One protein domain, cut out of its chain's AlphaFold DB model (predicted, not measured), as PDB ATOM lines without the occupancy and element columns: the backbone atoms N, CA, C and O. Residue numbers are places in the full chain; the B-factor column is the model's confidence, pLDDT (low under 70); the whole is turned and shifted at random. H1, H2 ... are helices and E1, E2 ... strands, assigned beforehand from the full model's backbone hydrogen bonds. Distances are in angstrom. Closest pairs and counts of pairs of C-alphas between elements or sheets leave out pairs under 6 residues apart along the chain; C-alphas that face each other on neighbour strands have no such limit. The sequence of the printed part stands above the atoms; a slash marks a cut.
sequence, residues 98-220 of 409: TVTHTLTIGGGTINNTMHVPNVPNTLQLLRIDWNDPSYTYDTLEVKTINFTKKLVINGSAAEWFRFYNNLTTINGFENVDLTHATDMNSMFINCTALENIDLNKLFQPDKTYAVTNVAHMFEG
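Overview. This is residues 98 to 220 of the 409 residues of the protein "Lipoprotein (Precursor)" of Lactobacillus helsingborgensis (UniProt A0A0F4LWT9). With little regular structure, the chain winds in stacked turns, a short solenoid walled by two parallel sheets, E2 E5 E7 and E1 E4 E6. Residues 130 to 136 stick out. The printed part has 123 residues, 33 of them in seven named strands and 4 in the one named helix that follows: mostly strand, compact, radius of gyration of the C-alphas 14.2 A, spans 39 by 33 by 29 A.

Arrangement. Beside E5, residues 151 to 156, find E2, 108 to 112, and E7, 176 to 183; within hydrogen-bond range are N 110 and O 152, 2.9 A, and N 153 and O 177, 3.0 A. Beside E4, 144 to 147, find E1, 102 to 105, N 103 to O 144 2.9 A, and E6, 169 to 171, N 145 to O 169 3.0 A. E1 runs on into E2 at 84 degrees. H1, 199 to 202, only grazes sheet E2 E5 E7.

Along the chain. Find E1 beginning at C-alpha 102, (33.674, 33.910, -9.951); H1 ends at C-alpha 202, (33.494, 53.419, -6.678). E3, 128 to 130, pairs with no named strand.

Size, cuts and confidence. The printed part has no cut. The long link E2 to E3 includes residues 113 to 126, under pLDDT 70.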
ATOM      1  N   THR A  98      36.020  27.975 -11.069       92.06
ATOM      2  CA  THR A  98      35.550  27.416 -12.349       92.06
ATOM      3  C   THR A  98      34.111  26.890 -12.291       92.06
ATOM      4  O   THR A  98      33.440  26.795 -13.317       92.06
ATOM      5  N   VAL A  99      33.588  26.579 -11.099       93.25
ATOM      6  CA  VAL A  99      32.206  26.110 -10.917       93.25
ATOM      7  C   VAL A  99      31.259  27.302 -10.875       93.25
ATOM      8  O   VAL A  99      30.278  27.357 -11.623       93.25
ATOM      9  N   THR A 100      31.549  28.290 -10.026       94.81
ATOM     10  CA  THR A 100      30.685  29.477  -9.888       94.81
ATOM     11  C   THR A 100      30.964  30.555 -10.935       94.81
ATOM     12  O   THR A 100      30.139  31.452 -11.109       94.81
ATOM     13  N   HIS A 101      32.063  30.426 -11.682       94.88
ATOM     14  CA  HIS A 101      32.572  31.406 -12.642       94.88
ATOM     15  C   HIS A 101      32.847  32.769 -11.987       94.88
ATOM     16  O   HIS A 101      32.502  33.831 -12.523       94.88
ATOM     17  N   THR A 102      33.425  32.730 -10.785       95.88
ATOM     18  CA  THR A 102      33.674  33.910  -9.951       95.88
ATOM     19  C   THR A 102      35.161  34.217  -9.907       95.88
ATOM     20  O   THR A 102      35.940  33.396  -9.429       95.88
ATOM     21  N   LEU A 103      35.545  35.417 -10.342       95.56
ATOM     22  CA  LEU A 103      36.886  35.959 -10.138       95.56
ATOM     23  C   LEU A 103      36.915  36.774  -8.840       95.56
ATOM     24  O   LEU A 103      36.262  37.809  -8.714       95.56
ATOM     25  N   THR A 104      37.703  36.330  -7.875       97.00
ATOM     26  CA  THR A 104      37.943  37.032  -6.617       97.00
ATOM     27  C   THR A 104      39.284  37.745  -6.676       97.00
ATOM     28  O   THR A 104      40.312  37.133  -6.946       97.00
ATOM     29  N   ILE A 105      39.272  39.046  -6.397       95.88
ATOM     30  CA  ILE A 105      40.443  39.916  -6.386       95.88
ATOM     31  C   ILE A 105      40.735  40.322  -4.939       95.88
ATOM     32  O   ILE A 105      39.855  40.769  -4.189       95.88
ATOM     33  N   GLY A 106      41.987  40.112  -4.534       96.44
ATOM     34  CA  GLY A 106      42.509  40.488  -3.231       96.44
ATOM     35  C   GLY A 106      42.740  41.992  -3.077       96.44
ATOM     36  O   GLY A 106      42.283  42.816  -3.864       96.44
ATOM     37  N   GLY A 107      43.461  42.352  -2.018       96.25
ATOM     38  CA  GLY A 107      43.807  43.738  -1.710       96.25
ATOM     39  C   GLY A 107      45.292  44.006  -1.905       96.25
ATOM     40  O   GLY A 107      46.096  43.077  -1.959       96.25
ATOM     41  N   GLY A 108      45.650  45.284  -1.954       95.88
ATOM     42  CA  GLY A 108      47.017  45.754  -2.144       95.88
ATOM     43  C   GLY A 108      47.051  47.067  -2.918       95.88
ATOM     44  O   GLY A 108      46.084  47.832  -2.910       95.88
ATOM     45  N   THR A 109      48.174  47.345  -3.571       94.94
ATOM     46  CA  THR A 109      48.352  48.551  -4.380       94.94
ATOM     47  C   THR A 109      48.937  48.183  -5.728       94.94
ATOM     48  O   THR A 109      50.018  47.603  -5.784       94.94
ATOM     49  N   ILE A 110      48.245  48.568  -6.795       89.06
ATOM     50  CA  ILE A 110      48.756  48.486  -8.161       89.06
ATOM     51  C   ILE A 110      49.298  49.867  -8.520       89.06
ATOM     52  O   ILE A 110      48.587  50.867  -8.430       89.06
ATOM     53  N   ASN A 111      50.574  49.918  -8.901       86.88
ATOM     54  CA  ASN A 111      51.226  51.124  -9.403       86.88
ATOM     55  C   ASN A 111      51.540  50.908 -10.882       86.88
ATOM     56  O   ASN A 111      52.568  50.319 -11.214       86.88
ATOM     57  N   ASN A 112      50.659  51.357 -11.770       74.44
ATOM     58  CA  ASN A 112      50.813  51.174 -13.208       74.44
ATOM     59  C   ASN A 112      50.950  52.530 -13.910       74.44
ATOM     60  O   ASN A 112      49.992  53.200 -14.279       74.44
ATOM     61  N   THR A 113      52.193  52.950 -14.131       53.53
ATOM     62  CA  THR A 113      52.527  54.285 -14.659       53.53
ATOM     63  C   THR A 113      52.381  54.432 -16.177       53.53
ATOM     64  O   THR A 113      52.939  55.364 -16.753       53.53
ATOM     65  N   MET A 114      51.693  53.528 -16.877       50.28
ATOM     66  CA  MET A 114      51.698  53.527 -18.340       50.28
ATOM     67  C   MET A 114      50.427  54.137 -18.930       50.28
ATOM     68  O   MET A 114      49.443  53.439 -19.123       50.28
ATOM     69  N   HIS A 115      50.490  55.414 -19.309       46.38
ATOM     70  CA  HIS A 115      49.784  55.919 -20.489       46.38
ATOM     71  C   HIS A 115      50.799  55.881 -21.636       46.38
ATOM     72  O   HIS A 115      51.770  56.639 -21.609       46.38
ATOM     73  N   VAL A 116      50.639  54.972 -22.605       39.91
ATOM     74  CA  VAL A 116      51.533  54.919 -23.774       39.91
ATOM     75  C   VAL A 116      50.742  55.291 -25.027       39.91
ATOM     76  O   VAL A 116      50.021  54.451 -25.569       39.91
ATOM     77  N   PRO A 117      50.860  56.538 -25.517       38.28
ATOM     78  CA  PRO A 117      50.301  56.917 -26.806       38.28
ATOM     79  C   PRO A 117      50.937  56.068 -27.918       38.28
ATOM     80  O   PRO A 117      52.162  55.986 -28.007       38.28
ATOM     81  N   ASN A 118      50.115  55.493 -28.800       44.41
ATOM     82  CA  ASN A 118      50.512  54.781 -30.030       44.41
ATOM     83  C   ASN A 118      51.101  53.359 -29.897       44.41
ATOM     84  O   ASN A 118      51.790  52.911 -30.816       44.41
ATOM     85  N   VAL A 119      50.801  52.610 -28.831       37.69
ATOM     86  CA  VAL A 119      51.045  51.152 -28.817       37.69
ATOM     87  C   VAL A 119      49.731  50.420 -29.109       37.69
ATOM     88  O   VAL A 119      48.759  50.650 -28.391       37.69
ATOM     89  N   PRO A 120      49.658  49.541 -30.127       38.03
ATOM     90  CA  PRO A 120      48.504  48.667 -30.313       38.03
ATOM     91  C   PRO A 120      48.343  47.770 -29.075       38.03
ATOM     92  O   PRO A 120      49.262  47.022 -28.738       38.03
ATOM     93  N   ASN A 121      47.200  47.896 -28.400       48.44
ATOM     94  CA  ASN A 121      46.625  47.089 -27.310       48.44
ATOM     95  C   ASN A 121      47.420  45.849 -26.851       48.44
ATOM     96  O   ASN A 121      46.987  44.722 -27.085       48.44
ATOM     97  N   THR A 122      48.555  46.012 -26.165       37.94
ATOM     98  CA  THR A 122      49.308  44.840 -25.666       37.94
ATOM     99  C   THR A 122      49.782  44.916 -24.215       37.94
ATOM    100  O   THR A 122      50.420  43.967 -23.772       37.94
ATOM    101  N   LEU A 123      49.427  45.941 -23.422       39.12
ATOM    102  CA  LEU A 123      49.841  46.013 -22.003       39.12
ATOM    103  C   LEU A 123      48.802  46.574 -20.997       39.12
ATOM    104  O   LEU A 123      49.215  47.190 -20.021       39.12
ATOM    105  N   GLN A 124      47.483  46.377 -21.171       48.69
ATOM    106  CA  GLN A 124      46.475  46.852 -20.186       48.69
ATOM    107  C   GLN A 124      45.246  45.937 -19.984       48.69
ATOM    108  O   GLN A 124      44.163  46.405 -19.664       48.69
ATOM    109  N   LEU A 125      45.390  44.619 -20.123       55.44
ATOM    110  CA  LEU A 125      44.358  43.693 -19.635       55.44
ATOM    111  C   LEU A 125      44.522  43.491 -18.120       55.44
ATOM    112  O   LEU A 125      45.628  43.644 -17.598       55.44
ATOM    113  N   LEU A 126      43.463  43.045 -17.438       64.12
ATOM    114  CA  LEU A 126      43.573  42.195 -16.245       64.12
ATOM    115  C   LEU A 126      44.425  40.958 -16.603       64.12
ATOM    116  O   LEU A 126      43.910  39.879 -16.892       64.12
ATOM    117  N   ARG A 127      45.751  41.121 -16.689       72.62
ATOM    118  CA  ARG A 127      46.680  40.039 -17.005       72.62
ATOM    119  C   ARG A 127      46.946  39.301 -15.711       72.62
ATOM    120  O   ARG A 127      47.809  39.683 -14.927       72.62
ATOM    121  N   ILE A 128      46.146  38.272 -15.492       80.25
ATOM    122  CA  ILE A 128      46.348  37.373 -14.374       80.25
ATOM    123  C   ILE A 128      47.469  36.405 -14.754       80.25
ATOM    124  O   ILE A 128      47.352  35.639 -15.710       80.25
ATOM    125  N   ASP A 129      48.558  36.461 -14.000       85.50
ATOM    126  CA  ASP A 129      49.604  35.452 -14.007       85.50
ATOM    127  C   ASP A 129      49.144  34.293 -13.115       85.50
ATOM    128  O   ASP A 129      49.263  34.340 -11.886       85.50
ATOM    129  N   TRP A 130      48.545  33.279 -13.742       89.19
ATOM    130  CA  TRP A 130      48.087  32.061 -13.075       89.19
ATOM    131  C   TRP A 130      49.265  31.208 -12.603       89.19
ATOM    132  O   TRP A 130      50.285  31.097 -13.285       89.19
ATOM    133  N   ASN A 131      49.116  30.593 -11.427       89.50
ATOM    134  CA  ASN A 131      50.147  29.740 -10.838       89.50
ATOM    135  C   ASN A 131      50.353  28.449 -11.645       89.50
ATOM    136  O   ASN A 131      51.480  27.958 -11.727       89.50
ATOM    137  N   ASP A 132      49.284  27.912 -12.243       85.62
ATOM    138  CA  ASP A 132      49.375  26.862 -13.254       85.62
ATOM    139  C   ASP A 132      49.524  27.500 -14.650       85.62
ATOM    140  O   ASP A 132      48.566  28.076 -15.170       85.62
ATOM    141  N   PRO A 133      50.695  27.394 -15.304       82.25
ATOM    142  CA  PRO A 133      50.910  27.965 -16.631       82.25
ATOM    143  C   PRO A 133      50.134  27.240 -17.743       82.25
ATOM    144  O   PRO A 133      50.099  27.729 -18.872       82.25
ATOM    145  N   SER A 134      49.563  26.063 -17.463       82.56
ATOM    146  CA  SER A 134      48.708  25.326 -18.397       82.56
ATOM    147  C   SER A 134      47.240  25.751 -18.332       82.56
ATOM    148  O   SER A 134      46.475  25.414 -19.238       82.56
ATOM    149  N   TYR A 135      46.854  26.524 -17.311       78.62
ATOM    150  CA  TYR A 135      45.493  27.010 -17.160       78.62
ATOM    151  C   TYR A 135      45.158  28.059 -18.230       78.62
ATOM    152  O   TYR A 135      45.794  29.109 -18.347       78.62
ATOM    153  N   THR A 136      44.127  27.772 -19.024       75.38
ATOM    154  CA  THR A 136      43.597  28.696 -20.028       75.38
ATOM    155  C   THR A 136      42.421  29.464 -19.446       75.38
ATOM    156  O   THR A 136      41.324  28.927 -19.318       75.38
ATOM    157  N   TYR A 137      42.653  30.729 -19.118       76.88
ATOM    158  CA  TYR A 137      41.621  31.630 -18.624       76.88
ATOM    159  C   TYR A 137      40.835  32.258 -19.773       76.88
ATOM    160  O   TYR A 137      41.413  32.944 -20.618       76.88
ATOM    161  N   ASP A 138      39.521  32.044 -19.785       81.12
ATOM    162  CA  ASP A 138      38.609  32.694 -20.720       81.12
ATOM    163  C   ASP A 138      37.773  33.750 -19.984       81.12
ATOM    164  O   ASP A 138      36.938  33.445 -19.131       81.12
ATOM    165  N   THR A 139      37.973  35.021 -20.331       80.50
ATOM    166  CA  THR A 139      37.199  36.140 -19.771       80.50
ATOM    167  C   THR A 139      35.709  36.035 -20.098       80.50
ATOM    168  O   THR A 139      34.883  36.636 -19.412       80.50
ATOM    169  N   LEU A 140      35.344  35.264 -21.129       85.88
ATOM    170  CA  LEU A 140      33.958  34.965 -21.466       85.88
ATOM    171  C   LEU A 140      33.309  34.020 -20.457       85.88
ATOM    172  O   LEU A 140      32.088  33.973 -20.397       85.88
ATOM    173  N   GLU A 141      34.059  33.276 -19.652       90.06
ATOM    174  CA  GLU A 141      33.458  32.411 -18.641       90.06
ATOM    175  C   GLU A 141      33.030  33.196 -17.396       90.06
ATOM    176  O   GLU A 141      32.009  32.868 -16.792       90.06
ATOM    177  N   VAL A 142      33.736  34.277 -17.055       94.06
ATOM    178  CA  VAL A 142      33.525  35.050 -15.822       94.06
ATOM    179  C   VAL A 142      32.132  35.678 -15.774       94.06
ATOM    180  O   VAL A 142      31.749  36.462 -16.642       94.06
ATOM    181  N   LYS A 143      31.395  35.386 -14.696       96.06
ATOM    182  CA  LYS A 143      30.056  35.938 -14.424       96.06
ATOM    183  C   LYS A 143      30.040  36.918 -13.260       96.06
ATOM    184  O   LYS A 143      29.236  37.848 -13.269       96.06
ATOM    185  N   THR A 144      30.921  36.718 -12.284       95.81
ATOM    186  CA  THR A 144      30.965  37.515 -11.054       95.81
ATOM    187  C   THR A 144      32.388  37.946 -10.752       95.81
ATOM    188  O   THR A 144      33.315  37.146 -10.875       95.81
ATOM    189  N   ILE A 145      32.555  39.192 -10.310       95.38
ATOM    190  CA  ILE A 145      33.824  39.708  -9.793       95.38
ATOM    191  C   ILE A 145      33.635  40.158  -8.350       95.38
ATOM    192  O   ILE A 145      32.683  40.873  -8.047       95.38
ATOM    193  N   ASN A 146      34.542  39.755  -7.464       96.88
ATOM    194  CA  ASN A 146      34.504  40.099  -6.045       96.88
ATOM    195  C   ASN A 146      35.797  40.796  -5.622       96.88
ATOM    196  O   ASN A 146      36.852  40.168  -5.584       96.88
ATOM    197  N   PHE A 147      35.711  42.056  -5.203       96.50
ATOM    198  CA  PHE A 147      36.791  42.735  -4.488       96.50
ATOM    199  C   PHE A 147      36.624  42.515  -2.986       96.50
ATOM    200  O   PHE A 147      35.703  43.038  -2.362       96.50
ATOM    201  N   THR A 148      37.507  41.719  -2.388       95.31
ATOM    202  CA  THR A 148      37.329  41.248  -0.997       95.31
ATOM    203  C   THR A 148      38.090  42.063   0.041       95.31
ATOM    204  O   THR A 148      37.803  41.974   1.235       95.31
ATOM    205  N   LYS A 149      39.086  42.836  -0.392       97.12
ATOM    206  CA  LYS A 149      39.968  43.641   0.459       97.12
ATOM    207  C   LYS A 149      40.304  44.946  -0.251       97.12
ATOM    208  O   LYS A 149      40.156  45.042  -1.464       97.12
ATOM    209  N   LYS A 150      40.794  45.932   0.508       97.44
ATOM    210  CA  LYS A 150      41.159  47.244  -0.033       97.44
ATOM    211  C   LYS A 150      42.187  47.114  -1.165       97.44
ATOM    212  O   LYS A 150      43.297  46.636  -0.924       97.44
ATOM    213  N   LEU A 151      41.832  47.587  -2.353       95.62
ATOM    214  CA  LEU A 151      42.678  47.662  -3.538       95.62
ATOM    215  C   LEU A 151      42.859  49.132  -3.922       95.62
ATOM    216  O   LEU A 151      41.880  49.832  -4.146       95.62
ATOM    217  N   VAL A 152      44.100  49.604  -3.988       95.25
ATOM    218  CA  VAL A 152      44.432  50.983  -4.378       95.25
ATOM    219  C   VAL A 152      45.058  50.980  -5.762       95.25
ATOM    220  O   VAL A 152      46.011  50.237  -5.990       95.25
ATOM    221  N   ILE A 153      44.557  51.831  -6.657       91.38
ATOM    222  CA  ILE A 153      45.086  51.970  -8.015       91.38
ATOM    223  C   ILE A 153      45.735  53.333  -8.184       91.38
ATOM    224  O   ILE A 153      45.072  54.370  -8.124       91.38
ATOM    225  N   ASN A 154      47.038  53.304  -8.441       90.62
ATOM    226  CA  ASN A 154      47.834  54.468  -8.783       90.62
ATOM    227  C   ASN A 154      48.217  54.364 -10.263       90.62
ATOM    228  O   ASN A 154      49.113  53.588 -10.607       90.62
ATOM    229  N   GLY A 155      47.555  55.138 -11.126       87.00
ATOM    230  CA  GLY A 155      47.788  55.100 -12.572       87.00
ATOM    231  C   GLY A 155      46.542  54.766 -13.388       87.00
ATOM    232  O   GLY A 155      45.566  55.499 -13.347       87.00
ATOM    233  N   SER A 156      46.563  53.707 -14.188       87.50
ATOM    234  CA  SER A 156      45.486  53.387 -15.135       87.50
ATOM    235  C   SER A 156      44.524  52.309 -14.615       87.50
ATOM    236  O   SER A 156      44.942  51.258 -14.140       87.50
ATOM    237  N   ALA A 157      43.224  52.526 -14.771       90.31
ATOM    238  CA  ALA A 157      42.188  51.495 -14.709       90.31
ATOM    239  C   ALA A 157      41.567  51.233 -16.100       90.31
ATOM    240  O   ALA A 157      40.458  50.710 -16.210       90.31
ATOM    241  N   ALA A 158      42.259  51.626 -17.173       89.25
ATOM    242  CA  ALA A 158      41.793  51.411 -18.533       89.25
ATOM    243  C   ALA A 158      41.721  49.917 -18.892       89.25
ATOM    244  O   ALA A 158      42.475  49.096 -18.372       89.25
ATOM    245  N   GLU A 159      40.781  49.590 -19.779       87.25
ATOM    246  CA  GLU A 159      40.465  48.253 -20.295       87.25
ATOM    247  C   GLU A 159      40.110  47.206 -19.220       87.25
ATOM    248  O   GLU A 159      40.085  46.005 -19.495       87.25
ATOM    249  N   TRP A 160      39.779  47.642 -18.002       89.50
ATOM    250  CA  TRP A 160      39.720  46.749 -16.850       89.50
ATOM    251  C   TRP A 160      38.796  45.553 -16.917       89.50
ATOM    252  O   TRP A 160      39.157  44.564 -16.347       89.50
ATOM    253  N   PHE A 161      37.658  45.515 -17.561       91.06
ATOM    254  CA  PHE A 161      36.844  44.300 -17.691       91.06
ATOM    255  C   PHE A 161      36.438  44.143 -19.146       91.06
ATOM    256  O   PHE A 161      35.375  43.628 -19.490       91.06
ATOM    257  N   ARG A 162      37.320  44.623 -20.024       90.44
ATOM    258  CA  ARG A 162      37.142  44.646 -21.463       90.44
ATOM    259  C   ARG A 162      36.817  43.249 -21.980       90.44
ATOM    260  O   ARG A 162      37.575  42.307 -21.772       90.44
ATOM    261  N   PHE A 163      35.687  43.134 -22.675       90.94
ATOM    262  CA  PHE A 163      35.158  41.887 -23.237       90.94
ATOM    263  C   PHE A 163      34.830  40.786 -22.219       90.94
ATOM    264  O   PHE A 163      34.733  39.612 -22.589       90.94
ATOM    265  N   TYR A 164      34.586  41.130 -20.952       93.50
ATOM    266  CA  TYR A 164      33.965  40.210 -19.998       93.50
ATOM    267  C   TYR A 164      32.466  40.101 -20.325       93.50
ATOM    268  O   TYR A 164      31.598  40.589 -19.601       93.50
ATOM    269  N   ASN A 165      32.150  39.505 -21.479       93.94
ATOM    270  CA  ASN A 165      30.824  39.567 -22.099       93.94
ATOM    271  C   ASN A 165      29.721  38.976 -21.209       93.94
ATOM    272  O   ASN A 165      28.581  39.431 -21.304       93.94
ATOM    273  N   ASN A 166      30.064  37.990 -20.370       95.88
ATOM    274  CA  ASN A 166      29.152  37.282 -19.470       95.88
ATOM    275  C   ASN A 166      29.176  37.799 -18.021       95.88
ATOM    276  O   ASN A 166      28.426  37.277 -17.195       95.88
ATOM    277  N   LEU A 167      29.966  38.840 -17.718       96.19
ATOM    278  CA  LEU A 167      29.993  39.476 -16.402       96.19
ATOM    279  C   LEU A 167      28.645  40.134 -16.119       96.19
ATOM    280  O   LEU A 167      28.236  41.049 -16.829       96.19
ATOM    281  N   THR A 168      27.963  39.673 -15.076       95.50
ATOM    282  CA  THR A 168      26.666  40.210 -14.651       95.50
ATOM    283  C   THR A 168      26.778  41.061 -13.397       95.50
ATOM    284  O   THR A 168      25.998  41.998 -13.235       95.50
ATOM    285  N   THR A 169      27.722  40.730 -12.507       93.44
ATOM    286  CA  THR A 169      27.787  41.288 -11.151       93.44
ATOM    287  C   THR A 169      29.218  41.621 -10.751       93.44
ATOM    288  O   THR A 169      30.125  40.803 -10.916       93.44
ATOM    289  N   ILE A 170      29.403  42.795 -10.146       94.19
ATOM    290  CA  ILE A 170      30.652  43.185  -9.492       94.19
ATOM    291  C   ILE A 170      30.346  43.570  -8.045       94.19
ATOM    292  O   ILE A 170      29.566  44.486  -7.785       94.19
ATOM    293  N   ASN A 171      30.961  42.862  -7.102       95.12
ATOM    294  CA  ASN A 171      30.788  43.065  -5.671       95.12
ATOM    295  C   ASN A 171      32.040  43.689  -5.049       95.12
ATOM    296  O   ASN A 171      33.166  43.419  -5.469       95.12
ATOM    297  N   GLY A 172      31.834  44.469  -3.988       94.88
ATOM    298  CA  GLY A 172      32.919  45.020  -3.182       94.88
ATOM    299  C   GLY A 172      33.621  46.230  -3.795       94.88
ATOM    300  O   GLY A 172      34.763  46.498  -3.437       94.88
ATOM    301  N   PHE A 173      32.983  46.978  -4.700       92.31
ATOM    302  CA  PHE A 173      33.575  48.204  -5.252       92.31
ATOM    303  C   PHE A 173      33.925  49.258  -4.203       92.31
ATOM    304  O   PHE A 173      34.870  50.009  -4.409       92.31
ATOM    305  N   GLU A 174      33.256  49.258  -3.052       93.62
ATOM    306  CA  GLU A 174      33.627  50.075  -1.895       93.62
ATOM    307  C   GLU A 174      35.055  49.799  -1.381       93.62
ATOM    308  O   GLU A 174      35.637  50.631  -0.683       93.62
ATOM    309  N   ASN A 175      35.638  48.650  -1.745       96.00
ATOM    310  CA  ASN A 175      37.016  48.286  -1.435       96.00
ATOM    311  C   ASN A 175      38.026  48.808  -2.472       96.00
ATOM    312  O   ASN A 175      39.229  48.691  -2.237       96.00
ATOM    313  N   VAL A 176      37.587  49.370  -3.600       94.75
ATOM    314  CA  VAL A 176      38.468  49.857  -4.668       94.75
ATOM    315  C   VAL A 176      38.667  51.366  -4.529       94.75
ATOM    316  O   VAL A 176      37.720  52.146  -4.541       94.75
ATOM    317  N   ASP A 177      39.920  51.795  -4.404       94.81
ATOM    318  CA  ASP A 177      40.311  53.197  -4.305       94.81
ATOM    319  C   ASP A 177      40.939  53.669  -5.622       94.81
ATOM    320  O   ASP A 177      42.092  53.351  -5.924       94.81
ATOM    321  N   LEU A 178      40.161  54.431  -6.399       93.06
ATOM    322  CA  LEU A 178      40.561  55.006  -7.688       93.06
ATOM    323  C   LEU A 178      40.931  56.496  -7.605       93.06
ATOM    324  O   LEU A 178      40.987  57.171  -8.630       93.06
ATOM    325  N   THR A 179      41.184  57.042  -6.412       94.19
ATOM    326  CA  THR A 179      41.520  58.476  -6.245       94.19
ATOM    327  C   THR A 179      42.728  58.919  -7.072       94.19
ATOM    328  O   THR A 179      42.749  60.033  -7.594       94.19
ATOM    329  N   HIS A 180      43.699  58.023  -7.252       92.56
ATOM    330  CA  HIS A 180      44.915  58.251  -8.033       92.56
ATOM    331  C   HIS A 180      44.852  57.628  -9.438       92.56
ATOM    332  O   HIS A 180      45.868  57.593 -10.137       92.56
ATOM    333  N   ALA A 181      43.686  57.125  -9.860       91.69
ATOM    334  CA  ALA A 181      43.502  56.619 -11.210       91.69
ATOM    335  C   ALA A 181      43.343  57.791 -12.193       91.69
ATOM    336  O   ALA A 181      42.497  58.663 -12.001       91.69
ATOM    337  N   THR A 182      44.153  57.816 -13.247       91.31
ATOM    338  CA  THR A 182      44.213  58.877 -14.259       91.31
ATOM    339  C   THR A 182      43.492  58.519 -15.557       91.31
ATOM    340  O   THR A 182      43.164  59.417 -16.333       91.31
ATOM    341  N   ASP A 183      43.242  57.232 -15.805       91.19
ATOM    342  CA  ASP A 183      42.658  56.711 -17.047       91.19
ATOM    343  C   ASP A 183      41.672  55.572 -16.733       91.19
ATOM    344  O   ASP A 183      42.008  54.665 -15.978       91.19
ATOM    345  N   MET A 184      40.457  55.634 -17.273       93.62
ATOM    346  CA  MET A 184      39.417  54.596 -17.207       93.62
ATOM    347  C   MET A 184      38.859  54.298 -18.607       93.62
ATOM    348  O   MET A 184      37.711  53.870 -18.760       93.62
ATOM    349  N   ASN A 185      39.658  54.551 -19.649       93.56
ATOM    350  CA  ASN A 185      39.288  54.245 -21.021       93.56
ATOM    351  C   ASN A 185      38.856  52.783 -21.152       93.56
ATOM    352  O   ASN A 185      39.542  51.894 -20.662       93.56
ATOM    353  N   SER A 186      37.745  52.514 -21.834       94.12
ATOM    354  CA  SER A 186      37.314  51.146 -22.146       94.12
ATOM    355  C   SER A 186      37.128  50.225 -20.924       94.12
ATOM    356  O   SER A 186      37.167  49.005 -21.077       94.12
ATOM    357  N   MET A 187      36.940  50.774 -19.714       94.06
ATOM    358  CA  MET A 187      36.925  50.004 -18.459       94.06
ATOM    359  C   MET A 187      35.933  48.832 -18.476       94.06
ATOM    360  O   MET A 187      36.253  47.766 -17.976       94.06
ATOM    361  N   PHE A 188      34.756  48.998 -19.073       95.69
ATOM    362  CA  PHE A 188      33.706  47.978 -19.162       95.69
ATOM    363  C   PHE A 188      33.284  47.699 -20.606       95.69
ATOM    364  O   PHE A 188      32.186  47.195 -20.848       95.69
ATOM    365  N   ILE A 189      34.141  48.021 -21.585       94.88
ATOM    366  CA  ILE A 189      33.781  47.866 -22.995       94.88
ATOM    367  C   ILE A 189      33.342  46.419 -23.281       94.88
ATOM    368  O   ILE A 189      34.036  45.452 -22.955       94.88
ATOM    369  N   ASN A 190      32.181  46.271 -23.911       96.00
ATOM    370  CA  ASN A 190      31.526  45.007 -24.218       96.00
ATOM    371  C   ASN A 190      31.287  44.092 -23.003       96.00
ATOM    372  O   ASN A 190      31.180  42.881 -23.163       96.00
ATOM    373  N   CYS A 191      31.088  44.619 -21.793       96.69
ATOM    374  CA  CYS A 191      30.456  43.849 -20.715       96.69
ATOM    375  C   CYS A 191      28.958  43.642 -21.023       96.69
ATOM    376  O   CYS A 191      28.080  44.247 -20.410       96.69
ATOM    377  N   THR A 192      28.643  42.823 -22.034       97.06
ATOM    378  CA  THR A 192      27.302  42.772 -22.643       97.06
ATOM    379  C   THR A 192      26.210  42.253 -21.708       97.06
ATOM    380  O   THR A 192      25.039  42.570 -21.918       97.06
ATOM    381  N   ALA A 193      26.576  41.462 -20.694       97.62
ATOM    382  CA  ALA A 193      25.668  40.911 -19.695       97.62
ATOM    383  C   ALA A 193      25.583  41.743 -18.403       97.62
ATOM    384  O   ALA A 193      24.794  41.381 -17.528       97.62
ATOM    385  N   LEU A 194      26.341  42.841 -18.290       96.12
ATOM    386  CA  LEU A 194      26.351  43.690 -17.101       96.12
ATOM    387  C   LEU A 194      25.029  44.456 -17.023       96.12
ATOM    388  O   LEU A 194      24.711  45.262 -17.895       96.12
ATOM    389  N   GLU A 195      24.227  44.150 -16.006       89.62
ATOM    390  CA  GLU A 195      22.883  44.720 -15.843       89.62
ATOM    391  C   GLU A 195      22.885  45.936 -14.925       89.62
ATOM    392  O   GLU A 195      22.238  46.938 -15.225       89.62
ATOM    393  N   ASN A 196      23.611  45.842 -13.812       81.12
ATOM    394  CA  ASN A 196      23.652  46.872 -12.789       81.12
ATOM    395  C   ASN A 196      25.090  47.070 -12.322       81.12
ATOM    396  O   ASN A 196      25.801  46.110 -12.026       81.12
ATOM    397  N   ILE A 197      25.488  48.331 -12.220       90.38
ATOM    398  CA  ILE A 197      26.768  48.742 -11.667       90.38
ATOM    399  C   ILE A 197      26.530  49.964 -10.782       90.38
ATOM    400  O   ILE A 197      25.983  50.972 -11.223       90.38
ATOM    401  N   ASP A 198      26.895  49.855  -9.507       90.44
ATOM    402  CA  ASP A 198      26.741  50.946  -8.547       90.44
ATOM    403  C   ASP A 198      28.031  51.770  -8.503       90.44
ATOM    404  O   ASP A 198      28.962  51.483  -7.745       90.44
ATOM    405  N   LEU A 199      28.097  52.793  -9.356       91.50
ATOM    406  CA  LEU A 199      29.254  53.680  -9.447       91.50
ATOM    407  C   LEU A 199      29.442  54.532  -8.188       91.50
ATOM    408  O   LEU A 199      30.559  54.973  -7.935       91.50
ATOM    409  N   ASN A 200      28.418  54.714  -7.346       91.44
ATOM    410  CA  ASN A 200      28.556  55.453  -6.087       91.44
ATOM    411  C   ASN A 200      29.373  54.686  -5.035       91.44
ATOM    412  O   ASN A 200      29.836  55.281  -4.061       91.44
ATOM    413  N   LYS A 201      29.574  53.374  -5.215       91.19
ATOM    414  CA  LYS A 201      30.523  52.593  -4.406       91.19
ATOM    415  C   LYS A 201      31.969  52.828  -4.823       91.19
ATOM    416  O   LYS A 201      32.862  52.740  -3.985       91.19
ATOM    417  N   LEU A 202      32.183  53.141  -6.101       89.44
ATOM    418  CA  LEU A 202      33.494  53.419  -6.678       89.44
ATOM    419  C   LEU A 202      33.899  54.889  -6.481       89.44
ATOM    420  O   LEU A 202      35.044  55.199  -6.136       89.44
ATOM    421  N   PHE A 203      32.933  55.793  -6.656       91.38
ATOM    422  CA  PHE A 203      33.093  57.232  -6.515       91.38
ATOM    423  C   PHE A 203      32.410  57.736  -5.242       91.38
ATOM    424  O   PHE A 203      31.193  57.640  -5.100       91.38
ATOM    425  N   GLN A 204      33.196  58.263  -4.304       88.25
ATOM    426  CA  GLN A 204      32.726  58.758  -3.010       88.25
ATOM    427  C   GLN A 204      32.720  60.295  -3.023       88.25
ATOM    428  O   GLN A 204      33.650  60.900  -3.559       88.25
ATOM    429  N   PRO A 205      31.693  60.945  -2.449       86.75
ATOM    430  CA  PRO A 205      31.461  62.383  -2.614       86.75
ATOM    431  C   PRO A 205      32.496  63.282  -1.919       86.75
ATOM    432  O   PRO A 205      32.575  64.469  -2.220       86.75
ATOM    433  N   ASP A 206      33.270  62.747  -0.976       87.38
ATOM    434  CA  ASP A 206      34.328  63.433  -0.228       87.38
ATOM    435  C   ASP A 206      35.729  63.236  -0.834       87.38
ATOM    436  O   ASP A 206      36.717  63.743  -0.299       87.38
ATOM    437  N   LYS A 207      35.821  62.517  -1.958       90.19
ATOM    438  CA  LYS A 207      37.076  62.212  -2.645       90.19
ATOM    439  C   LYS A 207      37.220  63.007  -3.938       90.19
ATOM    440  O   LYS A 207      36.252  63.268  -4.644       90.19
ATOM    441  N   THR A 208      38.463  63.346  -4.268       88.62
ATOM    442  CA  THR A 208      38.836  63.919  -5.567       88.62
ATOM    443  C   THR A 208      39.482  62.841  -6.422       88.62
ATOM    444  O   THR A 208      40.308  62.069  -5.930       88.62
ATOM    445  N   TYR A 209      39.114  62.805  -7.699       92.81
ATOM    446  CA  TYR A 209      39.580  61.799  -8.647       92.81
ATOM    447  C   TYR A 209      40.484  62.438  -9.704       92.81
ATOM    448  O   TYR A 209      40.160  63.475 -10.283       92.81
ATOM    449  N   ALA A 210      41.629  61.805  -9.969       93.62
ATOM    450  CA  ALA A 210      42.608  62.271 -10.954       93.62
ATOM    451  C   ALA A 210      42.261  61.888 -12.408       93.62
ATOM    452  O   ALA A 210      43.066  62.122 -13.310       93.62
ATOM    453  N   VAL A 211      41.097  61.276 -12.646       94.44
ATOM    454  CA  VAL A 211      40.740  60.692 -13.941       94.44
ATOM    455  C   VAL A 211      40.593  61.763 -15.020       94.44
ATOM    456  O   VAL A 211      39.848  62.730 -14.877       94.44
ATOM    457  N   THR A 212      41.309  61.569 -16.126       95.75
ATOM    458  CA  THR A 212      41.315  62.478 -17.281       95.75
ATOM    459  C   THR A 212      40.701  61.856 -18.533       95.75
ATOM    460  O   THR A 212      40.297  62.578 -19.441       95.75
ATOM    461  N   ASN A 213      40.581  60.531 -18.593       96.06
ATOM    462  CA  ASN A 213      40.090  59.810 -19.763       96.06
ATOM    463  C   ASN A 213      39.057  58.762 -19.346       96.06
ATOM    464  O   ASN A 213      39.375  57.863 -18.573       96.06
ATOM    465  N   VAL A 214      37.834  58.880 -19.863       97.62
ATOM    466  CA  VAL A 214      36.748  57.893 -19.700       97.62
ATOM    467  C   VAL A 214      36.138  57.499 -21.043       97.62
ATOM    468  O   VAL A 214      34.994  57.044 -21.124       97.62
ATOM    469  N   ALA A 215      36.897  57.682 -22.124       98.12
ATOM    470  CA  ALA A 215      36.445  57.304 -23.448       98.12
ATOM    471  C   ALA A 215      36.119  55.803 -23.493       98.12
ATOM    472  O   ALA A 215      36.839  54.982 -22.928       98.12
ATOM    473  N   HIS A 216      35.021  55.438 -24.150       98.06
ATOM    474  CA  HIS A 216      34.569  54.054 -24.325       98.06
ATOM    475  C   HIS A 216      34.297  53.278 -23.022       98.06
ATOM    476  O   HIS A 216      34.159  52.058 -23.062       98.06
ATOM    477  N   MET A 217      34.207  53.951 -21.864       97.50
ATOM    478  CA  MET A 217      34.125  53.296 -20.549       97.50
ATOM    479  C   MET A 217      33.003  52.255 -20.458       97.50
ATOM    480  O   MET A 217      33.240  51.198 -19.880       97.50
ATOM    481  N   PHE A 218      31.834  52.516 -21.047       98.06
ATOM    482  CA  PHE A 218      30.696  51.593 -21.076       98.06
ATOM    483  C   PHE A 218      30.331  51.126 -22.486       98.06
ATOM    484  O   PHE A 218      29.291  50.510 -22.648       98.06
ATOM    485  N   GLU A 219      31.154  51.376 -23.511       98.44
ATOM    486  CA  GLU A 219      30.784  51.048 -24.894       98.44
ATOM    487  C   GLU A 219      30.358  49.576 -25.043       98.44
ATOM    488  O   GLU A 219      31.108  48.656 -24.723       98.44
ATOM    489  N   GLY A 220      29.160  49.331 -25.571       98.31
ATOM    490  CA  GLY A 220      28.637  47.989 -25.807       98.31
ATOM    491  C   GLY A 220      28.171  47.263 -24.541       98.31
ATOM    492  O   GLY A 220      28.012  46.036 -24.566       98.31
TER     493      GLY A 220